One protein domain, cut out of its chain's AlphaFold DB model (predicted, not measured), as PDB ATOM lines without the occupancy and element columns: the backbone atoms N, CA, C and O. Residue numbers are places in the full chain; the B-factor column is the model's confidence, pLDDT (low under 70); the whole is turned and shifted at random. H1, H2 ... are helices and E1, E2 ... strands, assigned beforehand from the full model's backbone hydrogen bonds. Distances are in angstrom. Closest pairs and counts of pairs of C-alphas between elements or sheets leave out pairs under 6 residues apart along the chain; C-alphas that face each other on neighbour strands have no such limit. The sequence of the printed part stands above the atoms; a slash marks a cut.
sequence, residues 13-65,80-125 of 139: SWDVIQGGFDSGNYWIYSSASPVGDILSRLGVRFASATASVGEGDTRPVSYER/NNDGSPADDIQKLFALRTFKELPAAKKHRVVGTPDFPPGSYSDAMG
ATOM      1  N   SER A  13      28.421 -47.525 -12.291       93.75
ATOM      2  CA  SER A  13      27.293 -46.748 -11.762       93.75
ATOM      3  C   SER A  13      26.090 -46.761 -12.718       93.75
ATOM      4  O   SER A  13      26.259 -46.601 -13.928       93.75
ATOM      5  N   TRP A  14      24.884 -46.963 -12.184       96.62
ATOM      6  CA  TRP A  14      23.657 -47.137 -12.967       96.62
ATOM      7  C   TRP A  14      22.571 -46.143 -12.570       96.62
ATOM      8  O   TRP A  14      22.313 -45.954 -11.381       96.62
ATOM      9  N   ASP A  15      21.896 -45.578 -13.569       98.19
ATOM     10  CA  ASP A  15      20.615 -44.899 -13.388       98.19
ATOM     11  C   ASP A  15      19.456 -45.710 -13.976       98.19
ATOM     12  O   ASP A  15      19.604 -46.364 -15.013       98.19
ATOM     13  N   VAL A  16      18.295 -45.641 -13.320       97.69
ATOM     14  CA  VAL A  16      17.048 -46.292 -13.735       97.69
ATOM     15  C   VAL A  16      16.045 -45.214 -14.124       97.69
ATOM     16  O   VAL A  16      15.629 -44.417 -13.282       97.69
ATOM     17  N   ILE A  17      15.658 -45.170 -15.401       97.38
ATOM     18  CA  ILE A  17      14.745 -44.141 -15.907       97.38
ATOM     19  C   ILE A  17      13.622 -44.720 -16.763       97.38
ATOM     20  O   ILE A  17      13.760 -45.765 -17.384       97.38
ATOM     21  N   GLN A  18      12.528 -43.986 -16.869       96.00
ATOM     22  CA  GLN A  18      11.503 -44.185 -17.886       96.00
ATOM     23  C   GLN A  18      11.252 -42.846 -18.559       96.00
ATOM     24  O   GLN A  18      11.476 -41.791 -17.958       96.00
ATOM     25  N   GLY A  19      10.807 -42.871 -19.808       94.12
ATOM     26  CA  GLY A  19      10.333 -41.646 -20.420       94.12
ATOM     27  C   GLY A  19       9.003 -41.201 -19.813       94.12
ATOM     28  O   GLY A  19       8.498 -41.791 -18.856       94.12
ATOM     29  N   GLY A  20       8.484 -40.097 -20.327       88.12
ATOM     30  CA  GLY A  20       7.277 -39.499 -19.812       88.12
ATOM     31  C   GLY A  20       5.960 -39.997 -20.349       88.12
ATOM     32  O   GLY A  20       5.768 -40.169 -21.545       88.12
ATOM     33  N   PHE A  21       4.996 -40.066 -19.435       79.75
ATOM     34  CA  PHE A  21       3.574 -40.132 -19.769       79.75
ATOM     35  C   PHE A  21       3.005 -38.757 -20.169       79.75
ATOM     36  O   PHE A  21       1.856 -38.661 -20.597       79.75
ATOM     37  N   ASP A  22       3.793 -37.687 -20.002       77.50
ATOM     38  CA  ASP A  22       3.461 -36.317 -20.384       77.50
ATOM     39  C   ASP A  22       4.521 -35.706 -21.315       77.50
ATOM     40  O   ASP A  22       5.565 -36.290 -21.621       77.50
ATOM     41  N   SER A  23       4.240 -34.499 -21.807       74.75
ATOM     42  CA  SER A  23       5.101 -33.838 -22.781       74.75
ATOM     43  C   SER A  23       6.379 -33.228 -22.201       74.75
ATOM     44  O   SER A  23       7.227 -32.825 -23.000       74.75
ATOM     45  N   GLY A  24       6.528 -33.142 -20.876       90.75
ATOM     46  CA  GLY A  24       7.548 -32.318 -20.227       90.75
ATOM     47  C   GLY A  24       8.595 -33.080 -19.423       90.75
ATOM     48  O   GLY A  24       9.707 -32.573 -19.278       90.75
ATOM     49  N   ASN A  25       8.278 -34.275 -18.922       96.00
ATOM     50  CA  ASN A  25       9.125 -34.967 -17.956       96.00
ATOM     51  C   ASN A  25       9.602 -36.345 -18.428       96.00
ATOM     52  O   ASN A  25       8.984 -36.982 -19.268       96.00
ATOM     53  N   TYR A  26      10.691 -36.820 -17.836       96.44
ATOM     54  CA  TYR A  26      11.047 -38.230 -17.717       96.44
ATOM     55  C   TYR A  26      11.064 -38.598 -16.224       96.44
ATOM     56  O   TYR A  26      11.073 -37.721 -15.355       96.44
ATOM     57  N   TRP A  27      11.036 -39.886 -15.908       96.50
ATOM     58  CA  TRP A  27      10.938 -40.376 -14.538       96.50
ATOM     59  C   TRP A  27      12.235 -41.057 -14.142       96.50
ATOM     60  O   TRP A  27      12.719 -41.937 -14.849       96.50
ATOM     61  N   ILE A  28      12.784 -40.666 -12.995       97.44
ATOM     62  CA  ILE A  28      13.911 -41.352 -12.360       97.44
ATOM     63  C   ILE A  28      13.347 -42.258 -11.276       97.44
ATOM     64  O   ILE A  28      12.573 -41.811 -10.429       97.44
ATOM     65  N   TYR A  29      13.731 -43.522 -11.305       97.06
ATOM     66  CA  TYR A  29      13.271 -44.539 -10.373       97.06
ATOM     67  C   TYR A  29      14.262 -44.694  -9.226       97.06
ATOM     68  O   TYR A  29      15.459 -44.515  -9.421       97.06
ATOM     69  N   SER A  30      13.773 -45.032  -8.035       96.75
ATOM     70  CA  SER A  30      14.631 -45.366  -6.895       96.75
ATOM     71  C   SER A  30      15.281 -46.743  -7.023       96.75
ATOM     72  O   SER A  30      14.836 -47.607  -7.787       96.75
ATOM     73  N   SER A  31      16.298 -46.989  -6.195       94.94
ATOM     74  CA  SER A  31      16.929 -48.306  -6.050       94.94
ATOM     75  C   SER A  31      15.985 -49.380  -5.503       94.94
ATOM     76  O   SER A  31      16.273 -50.560  -5.649       94.94
ATOM     77  N   ALA A  32      14.866 -48.991  -4.887       93.56
ATOM     78  CA  ALA A  32      13.845 -49.909  -4.379       93.56
ATOM     79  C   ALA A  32      12.665 -50.107  -5.355       93.56
ATOM     80  O   ALA A  32      11.719 -50.826  -5.041       93.56
ATOM     81  N   SER A  33      12.710 -49.501  -6.549       93.75
ATOM     82  CA  SER A  33      11.803 -49.870  -7.644       93.75
ATOM     83  C   SER A  33      12.020 -51.328  -8.079       93.75
ATOM     84  O   SER A  33      13.092 -51.867  -7.826       93.75
ATOM     85  N   PRO A  34      11.077 -51.984  -8.783       92.00
ATOM     86  CA  PRO A  34      11.264 -53.372  -9.217       92.00
ATOM     87  C   PRO A  34      12.559 -53.617 -10.014       92.00
ATOM     88  O   PRO A  34      13.295 -54.557  -9.723       92.00
ATOM     89  N   VAL A  35      12.893 -52.735 -10.966       92.75
ATOM     90  CA  VAL A  35      14.173 -52.792 -11.702       92.75
ATOM     91  C   VAL A  35      15.349 -52.465 -10.787       92.75
ATOM     92  O   VAL A  35      16.377 -53.139 -10.842       92.75
ATOM     93  N   GLY A  36      15.198 -51.460  -9.921       93.56
ATOM     94  CA  GLY A  36      16.200 -51.101  -8.923       93.56
ATOM     95  C   GLY A  36      16.545 -52.263  -7.985       93.56
ATOM     96  O   GLY A  36      17.721 -52.523  -7.750       93.56
ATOM     97  N   ASP A  37      15.566 -53.023  -7.500       92.81
ATOM     98  CA  ASP A  37      15.793 -54.166  -6.609       92.81
ATOM     99  C   ASP A  37      16.544 -55.288  -7.340       92.81
ATOM    100  O   ASP A  37      17.514 -55.838  -6.815       92.81
ATOM    101  N   ILE A  38      16.176 -55.577  -8.594       91.88
ATOM    102  CA  ILE A  38      16.903 -56.541  -9.437       91.88
ATOM    103  C   ILE A  38      18.368 -56.113  -9.586       91.88
ATOM    104  O   ILE A  38      19.277 -56.901  -9.323       91.88
ATOM    105  N   LEU A  39      18.606 -54.855  -9.956       91.69
ATOM    106  CA  LEU A  39      19.948 -54.293 -10.102       91.69
ATOM    107  C   LEU A  39      20.741 -54.314  -8.785       91.69
ATOM    108  O   LEU A  39      21.919 -54.677  -8.777       91.69
ATOM    109  N   SER A  40      20.093 -54.005  -7.661       91.56
ATOM    110  CA  SER A  40      20.689 -54.065  -6.320       91.56
ATOM    111  C   SER A  40      21.176 -55.477  -5.994       91.56
ATOM    112  O   SER A  40      22.288 -55.658  -5.501       91.56
ATOM    113  N   ARG A  41      20.382 -56.502  -6.335       89.88
ATOM    114  CA  ARG A  41      20.747 -57.919  -6.152       89.88
ATOM    115  C   ARG A  41      21.884 -58.371  -7.065       89.88
ATOM    116  O   ARG A  41      22.598 -59.312  -6.720       89.88
ATOM    117  N   LEU A  42      22.076 -57.707  -8.206       87.50
ATOM    118  CA  LEU A  42      23.250 -57.890  -9.068       87.50
ATOM    119  C   LEU A  42      24.501 -57.176  -8.527       87.50
ATOM    120  O   LEU A  42      25.596 -57.385  -9.052       87.50
ATOM    121  N   GLY A  43      24.357 -56.376  -7.468       87.75
ATOM    122  CA  GLY A  43      25.450 -55.674  -6.804       87.75
ATOM    123  C   GLY A  43      25.902 -54.408  -7.526       87.75
ATOM    124  O   GLY A  43      27.029 -53.968  -7.304       87.75
ATOM    125  N   VAL A  44      25.076 -53.825  -8.402       89.50
ATOM    126  CA  VAL A  44      25.447 -52.562  -9.053       89.50
ATOM    127  C   VAL A  44      25.500 -51.419  -8.042       89.50
ATOM    128  O   VAL A  44      24.839 -51.449  -7.003       89.50
ATOM    129  N   ARG A  45      26.248 -50.365  -8.370       94.00
ATOM    130  CA  ARG A  45      26.165 -49.090  -7.649       94.00
ATOM    131  C   ARG A  45      25.178 -48.184  -8.372       94.00
ATOM    132  O   ARG A  45      25.233 -48.078  -9.594       94.00
ATOM    133  N   PHE A  46      24.307 -47.498  -7.640       96.12
ATOM    134  CA  PHE A  46      23.432 -46.493  -8.246       96.12
ATOM    135  C   PHE A  46      24.147 -45.152  -8.373       96.12
ATOM    136  O   PHE A  46      24.869 -44.736  -7.462       96.12
ATOM    137  N   ALA A  47      23.951 -44.496  -9.512       97.50
ATOM    138  CA  ALA A  47      24.373 -43.120  -9.725       97.50
ATOM    139  C   ALA A  47      23.507 -42.152  -8.901       97.50
ATOM    140  O   ALA A  47      22.462 -42.524  -8.351       97.50
ATOM    141  N   SER A  48      23.964 -40.904  -8.778       97.31
ATOM    142  CA  SER A  48      23.367 -39.923  -7.869       97.31
ATOM    143  C   SER A  48      21.887 -39.657  -8.144       97.31
ATOM    144  O   SER A  48      21.118 -39.444  -7.201       97.31
ATOM    145  N   ALA A  49      21.462 -39.703  -9.410       97.44
ATOM    146  CA  ALA A  49      20.090 -39.420  -9.794       97.44
ATOM    147  C   ALA A  49      19.127 -40.435  -9.161       97.44
ATOM    148  O   ALA A  49      18.241 -40.020  -8.409       97.44
ATOM    149  N   THR A  50      19.359 -41.729  -9.384       97.75
ATOM    150  CA  THR A  50      18.592 -42.852  -8.816       97.75
ATOM    151  C   THR A  50      18.749 -42.961  -7.303       97.75
ATOM    152  O   THR A  50      17.758 -43.089  -6.587       97.75
ATOM    153  N   ALA A  51      19.978 -42.839  -6.790       96.75
ATOM    154  CA  ALA A  51      20.255 -42.946  -5.355       96.75
ATOM    155  C   ALA A  51      19.584 -41.837  -4.521       96.75
ATOM    156  O   ALA A  51      19.385 -42.003  -3.321       96.75
ATOM    157  N   SER A  52      19.245 -40.701  -5.142       95.75
ATOM    158  CA  SER A  52      18.563 -39.579  -4.480       95.75
ATOM    159  C   SER A  52      17.035 -39.698  -4.425       95.75
ATOM    160  O   SER A  52      16.390 -38.835  -3.826       95.75
ATOM    161  N   VAL A  53      16.441 -40.698  -5.083       96.00
ATOM    162  CA  VAL A  53      14.988 -40.921  -5.062       96.00
ATOM    163  C   VAL A  53      14.629 -41.762  -3.836       96.00
ATOM    164  O   VAL A  53      15.302 -42.749  -3.547       96.00
ATOM    165  N   GLY A  54      13.576 -41.363  -3.114       89.38
ATOM    166  CA  GLY A  54      13.083 -42.080  -1.934       89.38
ATOM    167  C   GLY A  54      12.714 -43.535  -2.237       89.38
ATOM    168  O   GLY A  54      12.375 -43.875  -3.369       89.38
ATOM    169  N   GLU A  55      12.806 -44.412  -1.239       87.06
ATOM    170  CA  GLU A  55      12.540 -45.843  -1.420       87.06
ATOM    171  C   GLU A  55      11.131 -46.101  -1.974       87.06
ATOM    172  O   GLU A  55      10.139 -45.637  -1.420       87.06
ATOM    173  N   GLY A  56      11.044 -46.857  -3.070       81.44
ATOM    174  CA  GLY A  56       9.782 -47.216  -3.721       81.44
ATOM    175  C   GLY A  56       9.184 -46.102  -4.585       81.44
ATOM    176  O   GLY A  56       8.243 -46.363  -5.332       81.44
ATOM    177  N   ASP A  57       9.757 -44.898  -4.547       90.25
ATOM    178  CA  ASP A  57       9.261 -43.745  -5.290       90.25
ATOM    179  C   ASP A  57       9.871 -43.630  -6.692       90.25
ATOM    180  O   ASP A  57      10.883 -44.255  -7.049       90.25
ATOM    181  N   THR A  58       9.246 -42.752  -7.473       93.38
ATOM    182  CA  THR A  58       9.791 -42.181  -8.704       93.38
ATOM    183  C   THR A  58       9.806 -40.662  -8.590       93.38
ATOM    184  O   THR A  58       8.985 -40.065  -7.893       93.38
ATOM    185  N   ARG A  59      10.740 -40.015  -9.285       94.94
ATOM    186  CA  ARG A  59      10.824 -38.556  -9.361       94.94
ATOM    187  C   ARG A  59      10.610 -38.101 -10.805       94.94
ATOM    188  O   ARG A  59      11.460 -38.420 -11.640       94.94
ATOM    189  N   PRO A  60       9.550 -37.328 -11.106       95.00
ATOM    190  CA  PRO A  60       9.428 -36.669 -12.399       95.00
ATOM    191  C   PRO A  60      10.465 -35.549 -12.503       95.00
ATOM    192  O   PRO A  60      10.701 -34.792 -11.557       95.00
ATOM    193  N   VAL A  61      11.105 -35.456 -13.660       95.12
ATOM    194  CA  VAL A  61      12.183 -34.513 -13.949       95.12
ATOM    195  C   VAL A  61      11.996 -33.998 -15.368       95.12
ATOM    196  O   VAL A  61      11.790 -34.800 -16.272       95.12
ATOM    197  N   SER A  62      12.112 -32.687 -15.596       95.81
ATOM    198  CA  SER A  62      11.950 -32.173 -16.961       95.81
ATOM    199  C   SER A  62      13.040 -32.704 -17.892       95.81
ATOM    200  O   SER A  62      14.189 -32.885 -17.475       95.81
ATOM    201  N   TYR A  63      12.701 -32.944 -19.159       95.31
ATOM    202  CA  TYR A  63      13.640 -33.487 -20.147       95.31
ATOM    203  C   TYR A  63      14.950 -32.691 -20.233       95.31
ATOM    204  O   TYR A  63      16.028 -33.272 -20.355       95.31
ATOM    205  N   GLU A  64      14.891 -31.368 -20.087       93.69
ATOM    206  CA  GLU A  64      16.047 -30.468 -20.127       93.69
ATOM    207  C   GLU A  64      17.090 -30.783 -19.044       93.69
ATOM    208  O   GLU A  64      18.268 -30.461 -19.208       93.69
ATOM    209  N   ARG A  65      16.684 -31.458 -17.963       96.44
ATOM    210  CA  ARG A  65      17.539 -31.864 -16.843       96.44
ATOM    211  C   ARG A  65      18.209 -33.224 -17.058       96.44
ATOM    212  O   ARG A  65      18.397 -33.994 -16.117       96.44
ATOM    213  N   ASN A  80       9.234 -50.804 -25.561       93.00
ATOM    214  CA  ASN A  80       8.133 -51.688 -25.932       93.00
ATOM    215  C   ASN A  80       8.657 -53.103 -26.251       93.00
ATOM    216  O   ASN A  80       9.854 -53.305 -26.473       93.00
ATOM    217  N   ASN A  81       7.752 -54.082 -26.347       90.25
ATOM    218  CA  ASN A  81       8.089 -55.480 -26.672       90.25
ATOM    219  C   ASN A  81       8.783 -55.663 -28.036       90.25
ATOM    220  O   ASN A  81       9.437 -56.677 -28.259       90.25
ATOM    221  N   ASP A  82       8.642 -54.704 -28.952       90.56
ATOM    222  CA  ASP A  82       9.331 -54.685 -30.248       90.56
ATOM    223  C   ASP A  82      10.737 -54.049 -30.181       90.56
ATOM    224  O   ASP A  82      11.410 -53.914 -31.203       90.56
ATOM    225  N   GLY A  83      11.185 -53.651 -28.985       89.25
ATOM    226  CA  GLY A  83      12.464 -52.991 -28.734       89.25
ATOM    227  C   GLY A  83      12.471 -51.487 -29.017       89.25
ATOM    228  O   GLY A  83      13.493 -50.833 -28.794       89.25
ATOM    229  N   SER A  84      11.363 -50.907 -29.488       93.25
ATOM    230  CA  SER A  84      11.261 -49.460 -29.680       93.25
ATOM    231  C   SER A  84      11.228 -48.718 -28.334       93.25
ATOM    232  O   SER A  84      10.752 -49.265 -27.337       93.25
ATOM    233  N   PRO A  85      11.732 -47.473 -28.253       93.06
ATOM    234  CA  PRO A  85      11.639 -46.686 -27.026       93.06
ATOM    235  C   PRO A  85      10.182 -46.480 -26.584       93.06
ATOM    236  O   PRO A  85       9.331 -46.145 -27.408       93.06
ATOM    237  N   ALA A  86       9.905 -46.674 -25.293       92.25
ATOM    238  CA  ALA A  86       8.583 -46.452 -24.709       92.25
ATOM    239  C   ALA A  86       8.451 -45.044 -24.101       92.25
ATOM    240  O   ALA A  86       9.449 -44.382 -23.813       92.25
ATOM    241  N   ASP A  87       7.205 -44.608 -23.900       91.06
ATOM    242  CA  ASP A  87       6.825 -43.417 -23.124       91.06
ATOM    243  C   ASP A  87       7.630 -42.155 -23.445       91.06
ATOM    244  O   ASP A  87       8.328 -41.630 -22.600       91.06
ATOM    245  N   ASP A  88       7.602 -41.652 -24.673       92.44
ATOM    246  CA  ASP A  88       8.250 -40.384 -25.043       92.44
ATOM    247  C   ASP A  88       9.758 -40.216 -24.718       92.44
ATOM    248  O   ASP A  88      10.325 -39.144 -24.957       92.44
ATOM    249  N   ILE A  89      10.465 -41.273 -24.289       94.88
ATOM    250  CA  ILE A  89      11.885 -41.222 -23.899       94.88
ATOM    251  C   ILE A  89      12.794 -40.759 -25.049       94.88
ATOM    252  O   ILE A  89      13.859 -40.182 -24.824       94.88
ATOM    253  N   GLN A  90      12.359 -40.919 -26.303       94.12
ATOM    254  CA  GLN A  90      13.061 -40.395 -27.473       94.12
ATOM    255  C   GLN A  90      13.275 -38.873 -27.414       94.12
ATOM    256  O   GLN A  90      14.247 -38.377 -27.985       94.12
ATOM    257  N   LYS A  91      12.417 -38.126 -26.700       93.62
ATOM    258  CA  LYS A  91      12.600 -36.685 -26.464       93.62
ATOM    259  C   LYS A  91      13.858 -36.423 -25.646       93.62
ATOM    260  O   LYS A  91      14.658 -35.579 -26.043       93.62
ATOM    261  N   LEU A  92      14.075 -37.198 -24.578       95.44
ATOM    262  CA  LEU A  92      15.306 -37.146 -23.786       95.44
ATOM    263  C   LEU A  92      16.519 -37.438 -24.673       95.44
ATOM    264  O   LEU A  92      17.482 -36.674 -24.692       95.44
ATOM    265  N   PHE A  93      16.450 -38.513 -25.462       95.50
ATOM    266  CA  PHE A  93      17.563 -38.961 -26.303       95.50
ATOM    267  C   PHE A  93      17.892 -37.993 -27.446       95.50
ATOM    268  O   PHE A  93      19.026 -37.968 -27.935       95.50
ATOM    269  N   ALA A  94      16.931 -37.173 -27.878       95.19
ATOM    270  CA  ALA A  94      17.148 -36.152 -28.893       95.19
ATOM    271  C   ALA A  94      18.008 -34.981 -28.385       95.19
ATOM    272  O   ALA A  94      18.697 -34.347 -29.198       95.19
ATOM    273  N   LEU A  95      18.011 -34.720 -27.072       95.12
ATOM    274  CA  LEU A  95      18.707 -33.589 -26.468       95.12
ATOM    275  C   LEU A  95      20.223 -33.696 -26.612       95.12
ATOM    276  O   LEU A  95      20.837 -34.745 -26.407       95.12
ATOM    277  N   ARG A  96      20.852 -32.556 -26.904       95.81
ATOM    278  CA  ARG A  96      22.313 -32.452 -26.966       95.81
ATOM    279  C   ARG A  96      22.962 -32.816 -25.630       95.81
ATOM    280  O   ARG A  96      23.939 -33.555 -25.623       95.81
ATOM    281  N   THR A  97      22.393 -32.339 -24.524       94.69
ATOM    282  CA  THR A  97      22.865 -32.638 -23.165       94.69
ATOM    283  C   THR A  97      22.873 -34.135 -22.885       94.69
ATOM    284  O   THR A  97      23.858 -34.627 -22.349       94.69
ATOM    285  N   PHE A  98      21.848 -34.875 -23.327       96.88
ATOM    286  CA  PHE A  98      21.812 -36.333 -23.195       96.88
ATOM    287  C   PHE A  98      22.872 -37.023 -24.065       96.88
ATOM    288  O   PHE A  98      23.628 -37.863 -23.587       96.88
ATOM    289  N   LYS A  99      22.983 -36.637 -25.343       97.12
ATOM    290  CA  LYS A  99      23.981 -37.199 -26.276       97.12
ATOM    291  C   LYS A  99      25.424 -36.982 -25.815       97.12
ATOM    292  O   LYS A  99      26.321 -37.716 -26.222       97.12
ATOM    293  N   GLU A 100      25.664 -35.970 -24.986       96.56
ATOM    294  CA  GLU A 100      26.983 -35.666 -24.442       96.56
ATOM    295  C   GLU A 100      27.337 -36.459 -23.172       96.56
ATOM    296  O   GLU A 100      28.519 -36.459 -22.802       96.56
ATOM    297  N   LEU A 101      26.376 -37.165 -22.561       97.00
ATOM    298  CA  LEU A 101      26.586 -37.967 -21.353       97.00
ATOM    299  C   LEU A 101      27.558 -39.134 -21.596       97.00
ATOM    300  O   LEU A 101      27.602 -39.690 -22.702       97.00
ATOM    301  N   PRO A 102      28.305 -39.573 -20.562       94.00
ATOM    302  CA  PRO A 102      29.189 -40.731 -20.666       94.00
ATOM    303  C   PRO A 102      28.469 -42.001 -21.131       94.00
ATOM    304  O   PRO A 102      28.975 -42.680 -22.026       94.00
ATOM    305  N   ALA A 103      27.288 -42.292 -20.574       94.44
ATOM    306  CA  ALA A 103      26.502 -43.468 -20.941       94.44
ATOM    307  C   ALA A 103      26.077 -43.443 -22.421       94.44
ATOM    308  O   ALA A 103      26.250 -44.433 -23.130       94.44
ATOM    309  N   ALA A 104      25.613 -42.295 -22.928       95.12
ATOM    310  CA  ALA A 104      25.217 -42.143 -24.329       95.12
ATOM    311  C   ALA A 104      26.407 -42.303 -25.290       95.12
ATOM    312  O   ALA A 104      26.344 -43.092 -26.231       95.12
ATOM    313  N   LYS A 105      27.527 -41.621 -25.015       94.31
ATOM    314  CA  LYS A 105      28.742 -41.686 -25.851       94.31
ATOM    315  C   LYS A 105      29.373 -43.073 -25.914       94.31
ATOM    316  O   LYS A 105      30.034 -43.396 -26.893       94.31
ATOM    317  N   LYS A 106      29.216 -43.871 -24.856       91.25
ATOM    318  CA  LYS A 106      29.786 -45.221 -24.752       91.25
ATOM    319  C   LYS A 106      28.806 -46.323 -25.172       91.25
ATOM    320  O   LYS A 106      29.130 -47.488 -24.962       91.25
ATOM    321  N   HIS A 107      27.639 -45.979 -25.728       88.88
ATOM    322  CA  HIS A 107      26.574 -46.932 -26.077       88.88
ATOM    323  C   HIS A 107      26.109 -47.789 -24.882       88.88
ATOM    324  O   HIS A 107      25.893 -48.990 -24.993       88.88
ATOM    325  N   ARG A 108      25.966 -47.157 -23.713       94.06
ATOM    326  CA  ARG A 108      25.584 -47.773 -22.430       94.06
ATOM    327  C   ARG A 108      24.193 -47.342 -21.961       94.06
ATOM    328  O   ARG A 108      23.921 -47.266 -20.766       94.06
ATOM    329  N   VAL A 109      23.316 -47.044 -22.915       95.25
ATOM    330  CA  VAL A 109      21.892 -46.799 -22.671       95.25
ATOM    331  C   VAL A 109      21.152 -48.087 -23.029       95.25
ATOM    332  O   VAL A 109      21.114 -48.478 -24.193       95.25
ATOM    333  N   VAL A 110      20.665 -48.790 -22.012       95.12
ATOM    334  CA  VAL A 110      20.214 -50.183 -22.075       95.12
ATOM    335  C   VAL A 110      18.694 -50.227 -22.036       95.12
ATOM    336  O   VAL A 110      18.090 -49.930 -21.011       95.12
ATOM    337  N   GLY A 111      18.078 -50.596 -23.155       94.75
ATOM    338  CA  GLY A 111      16.634 -50.798 -23.231       94.75
ATOM    339  C   GLY A 111      16.225 -52.178 -22.720       94.75
ATOM    340  O   GLY A 111      16.939 -53.162 -22.939       94.75
ATOM    341  N   THR A 112      15.076 -52.270 -22.055       94.19
ATOM    342  CA  THR A 112      14.442 -53.555 -21.734       94.19
ATOM    343  C   THR A 112      12.913 -53.447 -21.760       94.19
ATOM    344  O   THR A 112      12.368 -52.477 -21.222       94.19
ATOM    345  N   PRO A 113      12.205 -54.417 -22.375       92.75
ATOM    346  CA  PRO A 113      10.749 -54.492 -22.301       92.75
ATOM    347  C   PRO A 113      10.253 -55.002 -20.949       92.75
ATOM    348  O   PRO A 113       9.117 -54.746 -20.567       92.75
ATOM    349  N   ASP A 114      11.128 -55.644 -20.181       91.12
ATOM    350  CA  ASP A 114      10.812 -56.238 -18.886       91.12
ATOM    351  C   ASP A 114      10.924 -55.230 -17.725       91.12
ATOM    352  O   ASP A 114      11.016 -55.604 -16.556       91.12
ATOM    353  N   PHE A 115      10.946 -53.930 -18.037       88.06
ATOM    354  CA  PHE A 115      11.115 -52.848 -17.065       88.06
ATOM    355  C   PHE A 115      10.003 -52.797 -16.000       88.06
ATOM    356  O   PHE A 115      10.309 -52.509 -14.846       88.06
ATOM    357  N   PRO A 116       8.723 -53.079 -16.299       84.56
ATOM    358  CA  PRO A 116       7.729 -53.379 -15.275       84.56
ATOM    359  C   PRO A 116       7.610 -54.906 -15.106       84.56
ATOM    360  O   PRO A 116       6.700 -55.503 -15.684       84.56
ATOM    361  N   PRO A 117       8.496 -55.576 -14.341       80.75
ATOM    362  CA  PRO A 117       8.461 -57.027 -14.239       80.75
ATOM    363  C   PRO A 117       7.180 -57.476 -13.525       80.75
ATOM    364  O   PRO A 117       6.966 -57.171 -12.349       80.75
ATOM    365  N   GLY A 118       6.327 -58.217 -14.232       81.88
ATOM    366  CA  GLY A 118       5.125 -58.847 -13.682       81.88
ATOM    367  C   GLY A 118       5.364 -60.294 -13.247       81.88
ATOM    368  O   GLY A 118       4.551 -60.873 -12.525       81.88
ATOM    369  N   SER A 119       6.479 -60.887 -13.678       85.31
ATOM    370  CA  SER A 119       6.834 -62.280 -13.428       85.31
ATOM    371  C   SER A 119       8.329 -62.472 -13.133       85.31
ATOM    372  O   SER A 119       9.164 -61.600 -13.371       85.31
ATOM    373  N   TYR A 120       8.692 -63.662 -12.639       83.88
ATOM    374  CA  TYR A 120      10.101 -64.053 -12.494       83.88
ATOM    375  C   TYR A 120      10.834 -64.106 -13.845       83.88
ATOM    376  O   TYR A 120      12.029 -63.831 -13.904       83.88
ATOM    377  N   SER A 121      10.129 -64.464 -14.923       85.69
ATOM    378  CA  SER A 121      10.716 -64.495 -16.266       85.69
ATOM    379  C   SER A 121      11.127 -63.094 -16.708       85.69
ATOM    380  O   SER A 121      12.234 -62.918 -17.204       85.69
ATOM    381  N   ASP A 122      10.283 -62.100 -16.445       85.19
ATOM    382  CA  ASP A 122      10.544 -60.700 -16.788       85.19
ATOM    383  C   ASP A 122      11.739 -60.186 -15.968       85.19
ATOM    384  O   ASP A 122      12.676 -59.592 -16.497       85.19
ATOM    385  N   ALA A 123      11.793 -60.525 -14.674       87.00
ATOM    386  CA  ALA A 123      12.943 -60.191 -13.836       87.00
ATOM    387  C   ALA A 123      14.260 -60.777 -14.384       87.00
ATOM    388  O   ALA A 123      15.301 -60.123 -14.328       87.00
ATOM    389  N   MET A 124      14.222 -61.988 -14.946       88.62
ATOM    390  CA  MET A 124      15.374 -62.575 -15.635       88.62
ATOM    391  C   MET A 124      15.702 -61.857 -16.954       88.62
ATOM    392  O   MET A 124      16.881 -61.702 -17.259       88.62
ATOM    393  N   GLY A 125      14.703 -61.363 -17.687       88.31
ATOM    394  CA  GLY A 125      14.903 -60.543 -18.886       88.31
ATOM    395  C   GLY A 125      15.649 -59.234 -18.598       88.31
ATOM    396  O   GLY A 125      16.603 -58.892 -19.302       88.31
TER     397      GLY A 125
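What this domain is: This is residues 13 to 65 and 80 to 125 of the 139 residues of the protein "ABC-type Fe3+-hydroxamate transport system substrate-binding protein" of Streptomyces murinus (UniProt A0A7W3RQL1). A small, strongly twisted sheet of three strands, E1, E2 and E3, has its edge strand E1 running through the middle of the domain, with short helices and links round it. H1 and H6 come near each other at one end of the longest axis, H4 lies toward the other end, and the short helices H3, H4 and H5 follow one another before the chain returns through the lone strand E4 to H6. The printed part has 99 residues, with six named helices and four named strands in the order E1 E2 H1 H2 E3 H3 H4 H5 E4 H6. The sheet's order is E1 - E2 - E3, all antiparallel, and the class is mixed, helices and strands. The whole is compact and rounded, with a radius of gyration of the C-alphas of 13.1 A and spans of 35 by 30 by 27 A.

Where its parts are: E1, residues 13 to 18, begins at C-alpha 13 (27.293, -46.748, -11.762) and is 17.1 A long. E2 is residues 25 to 29, 12.9 A, and E3 residues 58 to 62, 13.2 A. H1 is residues 34 to 41, 11.0 A, and H2 residues 48 to 51, 5.0 A. H3 is residues 90 to 94, 6.1 A, H4 residues 96 to 99, 5.1 A, and H5 residues 102 to 105, 5.3 A. E4, residues 109 to 112, is 10.1 A long. H6, residues 120 to 125, is 8.7 A long and ends at C-alpha 125 (14.903, -60.543, -18.886).

How they stand to each other: E1 and E2 form a hairpin, with N 18 and O 27 2.9 A apart, within hydrogen-bond range. E2 and E3 are antiparallel at 150 degrees, with N 26 and O 61 at 2.8 A, within that range. Residues 13 to 14 of E1 also pair, parallel, with residues 45 to 46. H2 stands at the sheet's level, at a height of 2.9 A; the closest C-alphas of E1 and H2 are those of Asp 15 and Thr 50, 5.4 A. H1 only grazes the sheet with residues 35 to 39, and H3 only grazes it with residues 91 to 92. H1 and H6 are close but not clearly touching, about perpendicular at 79 degrees; their closest C-alphas, of Ile 38 and Ala 123, are 7.0 A apart. H3 and H4 are also close but not clearly touching, at 6.6 A between the C-alphas of Leu 92 and Phe 98, as are H4 and H5, at 6.6 A between those of Lys 99 and Lys 105. E4 pairs with no named strand and is apart from E1, E2 and E3. Every O i to N i+4 pair is within hydrogen-bond range in H1, H3 and H6; H2, H4 and H5 are too short for such a pair.

The domain as a whole: The C-alphas farthest apart, of Arg 96 and Tyr 120, are 36.8 A apart. Residues 66 to 79 are not printed, and C-alphas 65 and 80 are 23.8 A apart across this cut, in the link from E3 to H3. Of the links printed whole, none is long. The mean pLDDT of the printed part is 92.4, and no printed residue is under 70.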